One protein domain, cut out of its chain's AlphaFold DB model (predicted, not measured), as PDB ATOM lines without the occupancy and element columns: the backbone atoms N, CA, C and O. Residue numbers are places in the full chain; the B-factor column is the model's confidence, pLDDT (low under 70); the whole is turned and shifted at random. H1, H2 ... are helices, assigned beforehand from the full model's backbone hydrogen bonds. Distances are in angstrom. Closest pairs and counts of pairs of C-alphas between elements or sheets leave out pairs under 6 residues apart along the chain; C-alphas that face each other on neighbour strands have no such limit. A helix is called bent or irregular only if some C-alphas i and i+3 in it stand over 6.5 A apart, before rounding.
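This is residues 419 to 492 of the 492 residues of an uncharacterized protein of Lasiodiplodia theobromae (UniProt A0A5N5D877). Two long helices, H1 and H3, run side by side in opposite directions, and H4 crosses slantwise over the end where H1 begins and H3 finishes, with the short helix H5 folding back from H4 toward H3. At the other end, residues 437 to 444 stick out as a free loop that leads from H1 into the very short helix H2, just before H3. The printed part has 74 residues, with five named helices in the order H1, H2, H3, H4, H5 and no named strand, and its class is all helix. It is only just compact, close to loose, with a radius of gyration of the C-alphas of 13.4 A, and its elongated outline spans 40 by 23 by 18 A.

The longest helix, H1, residues 421 to 436, touches H3, residues 450 to 463, with its residues 421 to 428 alone. Their closest C-alphas, those of Val 421 and Val 462, are 6.9 A apart, and the two helices run opposite ways at a shallow tilt of 6 degrees. H4, residues 470 to 482, touches H1 through residues 471 to 475 of H4 and 421 to 425 of H1. The closest C-alphas there, those of His 422 and Asp 472, are 4.9 A apart, and the helices run the same way at a steep tilt of 46 degrees. H4 is irregular, but only just: C-alphas 471 and 474 are 6.8 A apart, and its line is a rough one. H3 and H4 are near each other. H5, residues 486 to 491, touches H4 only at the corner by their tight link, the closest C-alphas being those of Val 480 and Pro 486, 5.2 A apart. H5 and H3 are close but not clearly touching, with the C-alphas of Asn 459 and Thr 489 closest at 7.5 A. H2, residues 445 to 448, and H3 meet only through their link, while H2 is apart from H4 and H5. In H1, H3 and H5 every O i to N i+4 pair is within hydrogen-bond range, in H4 7 of 9 are, and H2 is too short for such a pair.

H1 begins with C-alpha 421 at (32.744, -41.113, 42.336) and is 22.2 A long from first to last C-alpha. H3 is 20.0 A long and ends with C-alpha 463 at (42.438, -38.498, 39.292). H4 is 19.9 A long. H5 ends with C-alpha 491 at (41.718, -28.230, 34.827).

The C-alphas of Glu 440 and Gln 466 are the two farthest apart, at 41.2 A. The printed part has no cut and ends at Arg 492, the chain's last residue. No link is long. The mean pLDDT of the printed part is 71.5, and residues 437 to 449 and 482 to 492 are under 70.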
ATOM      1  N   GLN A 419      33.522 -47.951  43.710       76.12
ATOM      2  CA  GLN A 419      34.177 -47.567  42.456       76.12
ATOM      3  C   GLN A 419      33.656 -46.236  41.905       76.12
ATOM      4  O   GLN A 419      34.432 -45.485  41.310       76.12
ATOM      5  N   ARG A 420      32.381 -45.912  42.143       80.56
ATOM      6  CA  ARG A 420      31.708 -44.738  41.566       80.56
ATOM      7  C   ARG A 420      31.979 -43.466  42.367       80.56
ATOM      8  O   ARG A 420      31.774 -43.436  43.581       80.56
ATOM      9  N   VAL A 421      32.370 -42.385  41.689       81.88
ATOM     10  CA  VAL A 421      32.744 -41.113  42.336       81.88
ATOM     11  C   VAL A 421      31.563 -40.497  43.093       81.88
ATOM     12  O   VAL A 421      31.727 -40.070  44.237       81.88
ATOM     13  N   HIS A 422      30.354 -40.504  42.522       81.94
ATOM     14  CA  HIS A 422      29.167 -39.977  43.199       81.94
ATOM     15  C   HIS A 422      28.788 -40.764  44.456       81.94
ATOM     16  O   HIS A 422      28.402 -40.163  45.459       81.94
ATOM     17  N   ALA A 423      28.919 -42.092  44.428       81.56
ATOM     18  CA  ALA A 423      28.612 -42.942  45.574       81.56
ATOM     19  C   ALA A 423      29.645 -42.741  46.695       81.56
ATOM     20  O   ALA A 423      29.255 -42.557  47.851       81.56
ATOM     21  N   ARG A 424      30.942 -42.639  46.352       85.00
ATOM     22  CA  ARG A 424      31.999 -42.227  47.297       85.00
ATOM     23  C   ARG A 424      31.680 -40.886  47.943       85.00
ATOM     24  O   ARG A 424      31.675 -40.785  49.167       85.00
ATOM     25  N   TYR A 425      31.371 -39.876  47.130       83.00
ATOM     26  CA  TYR A 425      31.058 -38.538  47.622       83.00
ATOM     27  C   TYR A 425      29.826 -38.541  48.530       83.00
ATOM     28  O   TYR A 425      29.866 -37.955  49.606       83.00
ATOM     29  N   SER A 426      28.756 -39.240  48.147       83.31
ATOM     30  CA  SER A 426      27.542 -39.368  48.960       83.31
ATOM     31  C   SER A 426      27.825 -40.018  50.318       83.31
ATOM     32  O   SER A 426      27.423 -39.486  51.353       83.31
ATOM     33  N   ASN A 427      28.565 -41.132  50.341       82.81
ATOM     34  CA  ASN A 427      28.950 -41.816  51.581       82.81
ATOM     35  C   ASN A 427      29.815 -40.926  52.478       82.81
ATOM     36  O   ASN A 427      29.637 -40.898  53.696       82.81
ATOM     37  N   LEU A 428      30.723 -40.167  51.874       83.94
ATOM     38  CA  LEU A 428      31.611 -39.264  52.583       83.94
ATOM     39  C   LEU A 428      30.870 -38.019  53.110       83.94
ATOM     40  O   LEU A 428      31.148 -37.565  54.216       83.94
ATOM     41  N   GLN A 429      29.876 -37.498  52.382       81.44
ATOM     42  CA  GLN A 429      28.995 -36.433  52.876       81.44
ATOM     43  C   GLN A 429      28.113 -36.915  54.032       81.44
ATOM     44  O   GLN A 429      27.936 -36.182  55.005       81.44
ATOM     45  N   ASP A 430      27.592 -38.145  53.970       83.44
ATOM     46  CA  ASP A 430      26.849 -38.746  55.085       83.44
ATOM     47  C   ASP A 430      27.736 -38.888  56.331       83.44
ATOM     48  O   ASP A 430      27.340 -38.491  57.429       83.44
ATOM     49  N   PHE A 431      28.975 -39.351  56.151       84.62
ATOM     50  CA  PHE A 431      29.985 -39.406  57.206       84.62
ATOM     51  C   PHE A 431      30.276 -38.023  57.808       84.62
ATOM     52  O   PHE A 431      30.154 -37.837  59.020       84.62
ATOM     53  N   LEU A 432      30.579 -37.019  56.977       81.19
ATOM     54  CA  LEU A 432      30.821 -35.644  57.427       81.19
ATOM     55  C   LEU A 432      29.625 -35.068  58.182       81.19
ATOM     56  O   LEU A 432      29.790 -34.403  59.206       81.19
ATOM     57  N   ARG A 433      28.410 -35.332  57.696       82.56
ATOM     58  CA  ARG A 433      27.179 -34.937  58.374       82.56
ATOM     59  C   ARG A 433      27.127 -35.555  59.768       82.56
ATOM     60  O   ARG A 433      26.904 -34.817  60.717       82.56
ATOM     61  N   ARG A 434      27.390 -36.855  59.935       83.44
ATOM     62  CA  ARG A 434      27.410 -37.511  61.261       83.44
ATOM     63  C   ARG A 434      28.466 -36.936  62.199       83.44
ATOM     64  O   ARG A 434      28.175 -36.719  63.376       83.44
ATOM     65  N   VAL A 435      29.655 -36.618  61.683       77.62
ATOM     66  CA  VAL A 435      30.697 -35.941  62.469       77.62
ATOM     67  C   VAL A 435      30.190 -34.587  62.984       77.62
ATOM     68  O   VAL A 435      30.346 -34.303  64.173       77.62
ATOM     69  N   ARG A 436      29.521 -33.805  62.123       75.38
ATOM     70  CA  ARG A 436      29.067 -32.424  62.379       75.38
ATOM     71  C   ARG A 436      27.731 -32.285  63.134       75.38
ATOM     72  O   ARG A 436      27.496 -31.238  63.723       75.38
ATOM     73  N   ASN A 437      26.838 -33.277  63.098       68.69
ATOM     74  CA  ASN A 437      25.421 -33.135  63.492       68.69
ATOM     75  C   ASN A 437      25.109 -33.466  64.970       68.69
ATOM     76  O   ASN A 437      23.956 -33.719  65.306       68.69
ATOM     77  N   VAL A 438      26.104 -33.491  65.863       55.38
ATOM     78  CA  VAL A 438      25.870 -33.660  67.310       55.38
ATOM     79  C   VAL A 438      26.025 -32.301  67.987       55.38
ATOM     80  O   VAL A 438      27.062 -31.659  67.856       55.38
ATOM     81  N   ASN A 439      24.946 -31.852  68.633       48.53
ATOM     82  CA  ASN A 439      24.814 -30.543  69.268       48.53
ATOM     83  C   ASN A 439      26.012 -30.202  70.176       48.53
ATOM     84  O   ASN A 439      26.369 -30.989  71.045       48.53
ATOM     85  N   GLU A 440      26.520 -28.978  69.987       49.09
ATOM     86  CA  GLU A 440      27.392 -28.208  70.893       49.09
ATOM     87  C   GLU A 440      28.888 -28.575  70.952       49.09
ATOM     88  O   GLU A 440      29.378 -29.050  71.964       49.09
ATOM     89  N   ALA A 441      29.631 -28.244  69.885       44.38
ATOM     90  CA  ALA A 441      30.927 -27.533  69.948       44.38
ATOM     91  C   ALA A 441      31.441 -27.251  68.519       44.38
ATOM     92  O   ALA A 441      32.294 -27.957  67.984       44.38
ATOM     93  N   ALA A 442      30.916 -26.211  67.863       47.97
ATOM     94  CA  ALA A 442      31.346 -25.830  66.508       47.97
ATOM     95  C   ALA A 442      32.833 -25.405  66.425       47.97
ATOM     96  O   ALA A 442      33.386 -25.337  65.325       47.97
ATOM     97  N   ASP A 443      33.470 -25.141  67.569       48.53
ATOM     98  CA  ASP A 443      34.862 -24.696  67.656       48.53
ATOM     99  C   ASP A 443      35.870 -25.854  67.803       48.53
ATOM    100  O   ASP A 443      36.984 -25.722  67.306       48.53
ATOM    101  N   GLU A 444      35.489 -27.021  68.346       51.69
ATOM    102  CA  GLU A 444      36.385 -28.198  68.435       51.69
ATOM    103  C   GLU A 444      36.513 -28.942  67.092       51.69
ATOM    104  O   GLU A 444      37.560 -29.496  66.765       51.69
ATOM    105  N   VAL A 445      35.473 -28.912  66.247       49.25
ATOM    106  CA  VAL A 445      35.478 -29.621  64.951       49.25
ATOM    107  C   VAL A 445      36.355 -28.920  63.901       49.25
ATOM    108  O   VAL A 445      36.880 -29.576  63.000       49.25
ATOM    109  N   LYS A 446      36.572 -27.602  64.020       49.44
ATOM    110  CA  LYS A 446      37.444 -26.838  63.107       49.44
ATOM    111  C   LYS A 446      38.925 -27.210  63.228       49.44
ATOM    112  O   LYS A 446      39.653 -27.035  62.255       49.44
ATOM    113  N   GLU A 447      39.367 -27.748  64.365       51.62
ATOM    114  CA  GLU A 447      40.759 -28.184  64.562       51.62
ATOM    115  C   GLU A 447      41.066 -29.565  63.957       51.62
ATOM    116  O   GLU A 447      42.227 -29.952  63.852       51.62
ATOM    117  N   LEU A 448      40.054 -30.309  63.498       59.97
ATOM    118  CA  LEU A 448      40.220 -31.700  63.057       59.97
ATOM    119  C   LEU A 448      40.714 -31.866  61.610       59.97
ATOM    120  O   LEU A 448      40.869 -32.999  61.157       59.97
ATOM    121  N   ASN A 449      40.930 -30.770  60.870       68.19
ATOM    122  CA  ASN A 449      41.412 -30.749  59.476       68.19
ATOM    123  C   ASN A 449      40.628 -31.654  58.487       68.19
ATOM    124  O   ASN A 449      41.112 -31.982  57.403       68.19
ATOM    125  N   LEU A 450      39.399 -32.044  58.851       72.94
ATOM    126  CA  LEU A 450      38.538 -32.968  58.101       72.94
ATOM    127  C   LEU A 450      38.232 -32.463  56.693       72.94
ATOM    128  O   LEU A 450      38.285 -33.233  55.742       72.94
ATOM    129  N   ASP A 451      37.937 -31.172  56.555       73.56
ATOM    130  CA  ASP A 451      37.552 -30.585  55.271       73.56
ATOM    131  C   ASP A 451      38.711 -30.609  54.265       73.56
ATOM    132  O   ASP A 451      38.505 -30.936  53.097       73.56
ATOM    133  N   ALA A 452      39.940 -30.361  54.731       78.19
ATOM    134  CA  ALA A 452      41.137 -30.432  53.896       78.19
ATOM    135  C   ALA A 452      41.486 -31.876  53.500       78.19
ATOM    136  O   ALA A 452      41.858 -32.130  52.350       78.19
ATOM    137  N   TRP A 453      41.343 -32.832  54.429       83.50
ATOM    138  CA  TRP A 453      41.514 -34.255  54.121       83.50
ATOM    139  C   TRP A 453      40.499 -34.720  53.074       83.50
ATOM    140  O   TRP A 453      40.886 -35.348  52.093       83.50
ATOM    141  N   VAL A 454      39.221 -34.358  53.229       79.88
ATOM    142  CA  VAL A 454      38.165 -34.701  52.267       79.88
ATOM    143  C   VAL A 454      38.439 -34.115  50.890       79.88
ATOM    144  O   VAL A 454      38.288 -34.818  49.891       79.88
ATOM    145  N   GLU A 455      38.838 -32.845  50.823       77.94
ATOM    146  CA  GLU A 455      39.172 -32.193  49.556       77.94
ATOM    147  C   GLU A 455      40.336 -32.918  48.866       77.94
ATOM    148  O   GLU A 455      40.252 -33.237  47.681       77.94
ATOM    149  N   THR A 456      41.384 -33.263  49.618       83.38
ATOM    150  CA  THR A 456      42.548 -34.000  49.100       83.38
ATOM    151  C   THR A 456      42.157 -35.408  48.636       83.38
ATOM    152  O   THR A 456      42.452 -35.789  47.507       83.38
ATOM    153  N   PHE A 457      41.411 -36.150  49.455       84.00
ATOM    154  CA  PHE A 457      40.971 -37.514  49.157       84.00
ATOM    155  C   PHE A 457      40.051 -37.591  47.931       84.00
ATOM    156  O   PHE A 457      40.184 -38.494  47.099       84.00
ATOM    157  N   MET A 458      39.106 -36.655  47.804       81.38
ATOM    158  CA  MET A 458      38.203 -36.619  46.656       81.38
ATOM    159  C   MET A 458      38.938 -36.213  45.375       81.38
ATOM    160  O   MET A 458      38.647 -36.782  44.325       81.38
ATOM    161  N   ASN A 459      39.912 -35.300  45.452       79.62
ATOM    162  CA  ASN A 459      40.754 -34.957  44.304       79.62
ATOM    163  C   ASN A 459      41.561 -36.176  43.823       79.62
ATOM    164  O   ASN A 459      41.503 -36.511  42.641       79.62
ATOM    165  N   ASP A 460      42.224 -36.895  44.733       80.25
ATOM    166  CA  ASP A 460      42.964 -38.122  44.402       80.25
ATOM    167  C   ASP A 460      42.035 -39.218  43.848       80.25
ATOM    168  O   ASP A 460      42.404 -39.976  42.949       80.25
ATOM    169  N   SER A 461      40.804 -39.309  44.360       77.62
ATOM    170  CA  SER A 461      39.804 -40.273  43.886       77.62
ATOM    171  C   SER A 461      39.348 -40.009  42.452       77.62
ATOM    172  O   SER A 461      39.124 -40.970  41.716       77.62
ATOM    173  N   VAL A 462      39.200 -38.738  42.063       77.94
ATOM    174  CA  VAL A 462      38.840 -38.339  40.694       77.94
ATOM    175  C   VAL A 462      40.004 -38.602  39.738       77.94
ATOM    176  O   VAL A 462      39.784 -39.201  38.690       77.94
ATOM    177  N   GLU A 463      41.241 -38.259  40.122       75.81
ATOM    178  CA  GLU A 463      42.438 -38.498  39.292       75.81
ATOM    179  C   GLU A 463      42.666 -39.981  38.977       75.81
ATOM    180  O   GLU A 463      43.096 -40.335  37.881       75.81
ATOM    181  N   ASN A 464      42.368 -40.860  39.935       73.31
ATOM    182  CA  ASN A 464      42.551 -42.302  39.782       73.31
ATOM    183  C   ASN A 464      41.309 -43.020  39.223       73.31
ATOM    184  O   ASN A 464      41.301 -44.252  39.120       73.31
ATOM    185  N   CYS A 465      40.243 -42.288  38.890       73.06
ATOM    186  CA  CYS A 465      39.024 -42.872  38.349       73.06
ATOM    187  C   CYS A 465      39.213 -43.244  36.871       73.06
ATOM    188  O   CYS A 465      39.566 -42.406  36.048       73.06
ATOM    189  N   GLN A 466      38.979 -44.514  36.521       70.25
ATOM    190  CA  GLN A 466      39.170 -44.997  35.147       70.25
ATOM    191  C   GLN A 466      37.998 -44.653  34.216       70.25
ATOM    192  O   GLN A 466      38.210 -44.484  33.018       70.25
ATOM    193  N   GLU A 467      36.776 -44.537  34.748       72.00
ATOM    194  CA  GLU A 467      35.565 -44.230  33.982       72.00
ATOM    195  C   GLU A 467      34.629 -43.325  34.795       72.00
ATOM    196  O   GLU A 467      34.287 -43.644  35.933       72.00
ATOM    197  N   LEU A 468      34.191 -42.214  34.194       77.75
ATOM    198  CA  LEU A 468      33.205 -41.294  34.769       77.75
ATOM    199  C   LEU A 468      31.837 -41.507  34.114       77.75
ATOM    200  O   LEU A 468      31.717 -41.546  32.887       77.75
ATOM    201  N   GLY A 469      30.800 -41.621  34.939       79.19
ATOM    202  CA  GLY A 469      29.411 -41.741  34.512       79.19
ATOM    203  C   GLY A 469      28.661 -40.408  34.532       79.19
ATOM    204  O   GLY A 469      29.096 -39.416  35.116       79.19
ATOM    205  N   VAL A 470      27.467 -40.390  33.931       80.12
ATOM    206  CA  VAL A 470      26.575 -39.211  33.931       80.12
ATOM    207  C   VAL A 470      26.187 -38.795  35.356       80.12
ATOM    208  O   VAL A 470      26.078 -37.603  35.645       80.12
ATOM    209  N   ASP A 471      26.050 -39.767  36.261       83.44
ATOM    210  CA  ASP A 471      25.700 -39.547  37.668       83.44
ATOM    211  C   ASP A 471      26.820 -38.857  38.472       83.44
ATOM    212  O   ASP A 471      26.555 -38.298  39.537       83.44
ATOM    213  N   ASP A 472      28.059 -38.835  37.962       82.31
ATOM    214  CA  ASP A 472      29.191 -38.155  38.604       82.31
ATOM    215  C   ASP A 472      29.214 -36.645  38.302       82.31
ATOM    216  O   ASP A 472      29.750 -35.857  39.084       82.31
ATOM    217  N   ALA A 473      28.578 -36.201  37.209       80.44
ATOM    218  CA  ALA A 473      28.612 -34.807  36.758       80.44
ATOM    219  C   ALA A 473      28.087 -33.779  37.790       80.44
ATOM    220  O   ALA A 473      28.734 -32.742  37.969       80.44
ATOM    221  N   PRO A 474      26.969 -34.016  38.512       81.75
ATOM    222  CA  PRO A 474      26.493 -33.087  39.539       81.75
ATOM    223  C   PRO A 474      27.474 -32.961  40.708       81.75
ATOM    224  O   PRO A 474      27.653 -31.871  41.252       81.75
ATOM    225  N   VAL A 475      28.120 -34.070  41.077       80.38
ATOM    226  CA  VAL A 475      29.087 -34.130  42.177       80.38
ATOM    227  C   VAL A 475      30.364 -33.387  41.810       80.38
ATOM    228  O   VAL A 475      30.815 -32.545  42.583       80.38
ATOM    229  N   LEU A 476      30.895 -33.612  40.608       77.31
ATOM    230  CA  LEU A 476      32.067 -32.894  40.100       77.31
ATOM    231  C   LEU A 476      31.808 -31.382  40.022       77.31
ATOM    232  O   LEU A 476      32.618 -30.583  40.494       77.31
ATOM    233  N   ALA A 477      30.635 -30.972  39.528       78.88
ATOM    234  CA  ALA A 477      30.243 -29.563  39.501       78.88
ATOM    235  C   ALA A 477      30.140 -28.951  40.910       78.88
ATOM    236  O   ALA A 477      30.456 -27.773  41.099       78.88
ATOM    237  N   GLN A 478      29.699 -29.731  41.900       77.44
ATOM    238  CA  GLN A 478      29.643 -29.296  43.292       77.44
ATOM    239  C   GLN A 478      31.047 -29.174  43.898       77.44
ATOM    240  O   GLN A 478      31.335 -28.154  44.520       77.44
ATOM    241  N   MET A 479      31.930 -30.148  43.657       72.31
ATOM    242  CA  MET A 479      33.323 -30.123  44.116       72.31
ATOM    243  C   MET A 479      34.076 -28.899  43.592       72.31
ATOM    244  O   MET A 479      34.733 -28.211  44.370       72.31
ATOM    245  N   VAL A 480      33.918 -28.565  42.308       71.19
ATOM    246  CA  VAL A 480      34.508 -27.359  41.705       71.19
ATOM    247  C   VAL A 480      34.017 -26.081  42.392       71.19
ATOM    248  O   VAL A 480      34.801 -25.163  42.618       71.19
ATOM    249  N   LYS A 481      32.731 -26.010  42.754       70.19
ATOM    250  CA  LYS A 481      32.151 -24.835  43.429       70.19
ATOM    251  C   LYS A 481      32.627 -24.667  44.870       70.19
ATOM    252  O   LYS A 481      32.667 -23.540  45.351       70.19
ATOM    253  N   THR A 482      32.919 -25.766  45.564       66.81
ATOM    254  CA  THR A 482      33.305 -25.762  46.984       66.81
ATOM    255  C   THR A 482      34.813 -25.852  47.218       66.81
ATOM    256  O   THR A 482      35.243 -25.692  48.355       66.81
ATOM    257  N   SER A 483      35.599 -26.120  46.171       64.38
ATOM    258  CA  SER A 483      37.060 -26.231  46.219       64.38
ATOM    259  C   SER A 483      37.717 -24.923  46.662       64.38
ATOM    260  O   SER A 483      37.327 -23.832  46.240       64.38
ATOM    261  N   SER A 484      38.758 -25.042  47.485       61.41
ATOM    262  CA  SER A 484      39.618 -23.924  47.874       61.41
ATOM    263  C   SER A 484      40.576 -23.509  46.741       61.41
ATOM    264  O   SER A 484      41.137 -22.410  46.772       61.41
ATOM    265  N   GLN A 485      40.723 -24.349  45.701       59.03
ATOM    266  CA  GLN A 485      41.484 -24.100  44.467       59.03
ATOM    267  C   GLN A 485      40.669 -24.479  43.208       59.03
ATOM    268  O   GLN A 485      41.035 -25.409  42.484       59.03
ATOM    269  N   PRO A 486      39.591 -23.738  42.886       53.94
ATOM    270  CA  PRO A 486      38.607 -24.133  41.874       53.94
ATOM    271  C   PRO A 486      39.196 -24.293  40.467       53.94
ATOM    272  O   PRO A 486      38.736 -25.146  39.719       53.94
ATOM    273  N   GLN A 487      40.242 -23.535  40.117       52.09
ATOM    274  CA  GLN A 487      40.917 -23.629  38.815       52.09
ATOM    275  C   GLN A 487      41.631 -24.977  38.618       52.09
ATOM    276  O   GLN A 487      41.497 -25.592  37.570       52.09
ATOM    277  N   LYS A 488      42.334 -25.480  39.644       55.56
ATOM    278  CA  LYS A 488      43.006 -26.789  39.583       55.56
ATOM    279  C   LYS A 488      42.016 -27.945  39.530       55.56
ATOM    280  O   LYS A 488      42.327 -28.959  38.924       55.56
ATOM    281  N   THR A 489      40.869 -27.808  40.189       55.59
ATOM    282  CA  THR A 489      39.794 -28.811  40.163       55.59
ATOM    283  C   THR A 489      39.026 -28.795  38.836       55.59
ATOM    284  O   THR A 489      38.407 -29.789  38.499       55.59
ATOM    285  N   LEU A 490      39.040 -27.674  38.100       56.78
ATOM    286  CA  LEU A 490      38.447 -27.533  36.760       56.78
ATOM    287  C   LEU A 490      39.375 -28.016  35.634       56.78
ATOM    288  O   LEU A 490      38.886 -28.488  34.615       56.78
ATOM    289  N   ASP A 491      40.689 -27.828  35.799       57.41
ATOM    290  CA  ASP A 491      41.718 -28.230  34.827       57.41
ATOM    291  C   ASP A 491      42.045 -29.740  34.878       57.41
ATOM    292  O   ASP A 491      42.647 -30.266  33.939       57.41
ATOM    293  N   ARG A 492      41.692 -30.413  35.980       55.47
ATOM    294  CA  ARG A 492      41.808 -31.863  36.208       55.47
ATOM    295  C   ARG A 492      40.486 -32.543  35.891       55.47
ATOM    296  O   ARG A 492      40.543 -33.649  35.314       55.47
TER     297      ARG A 492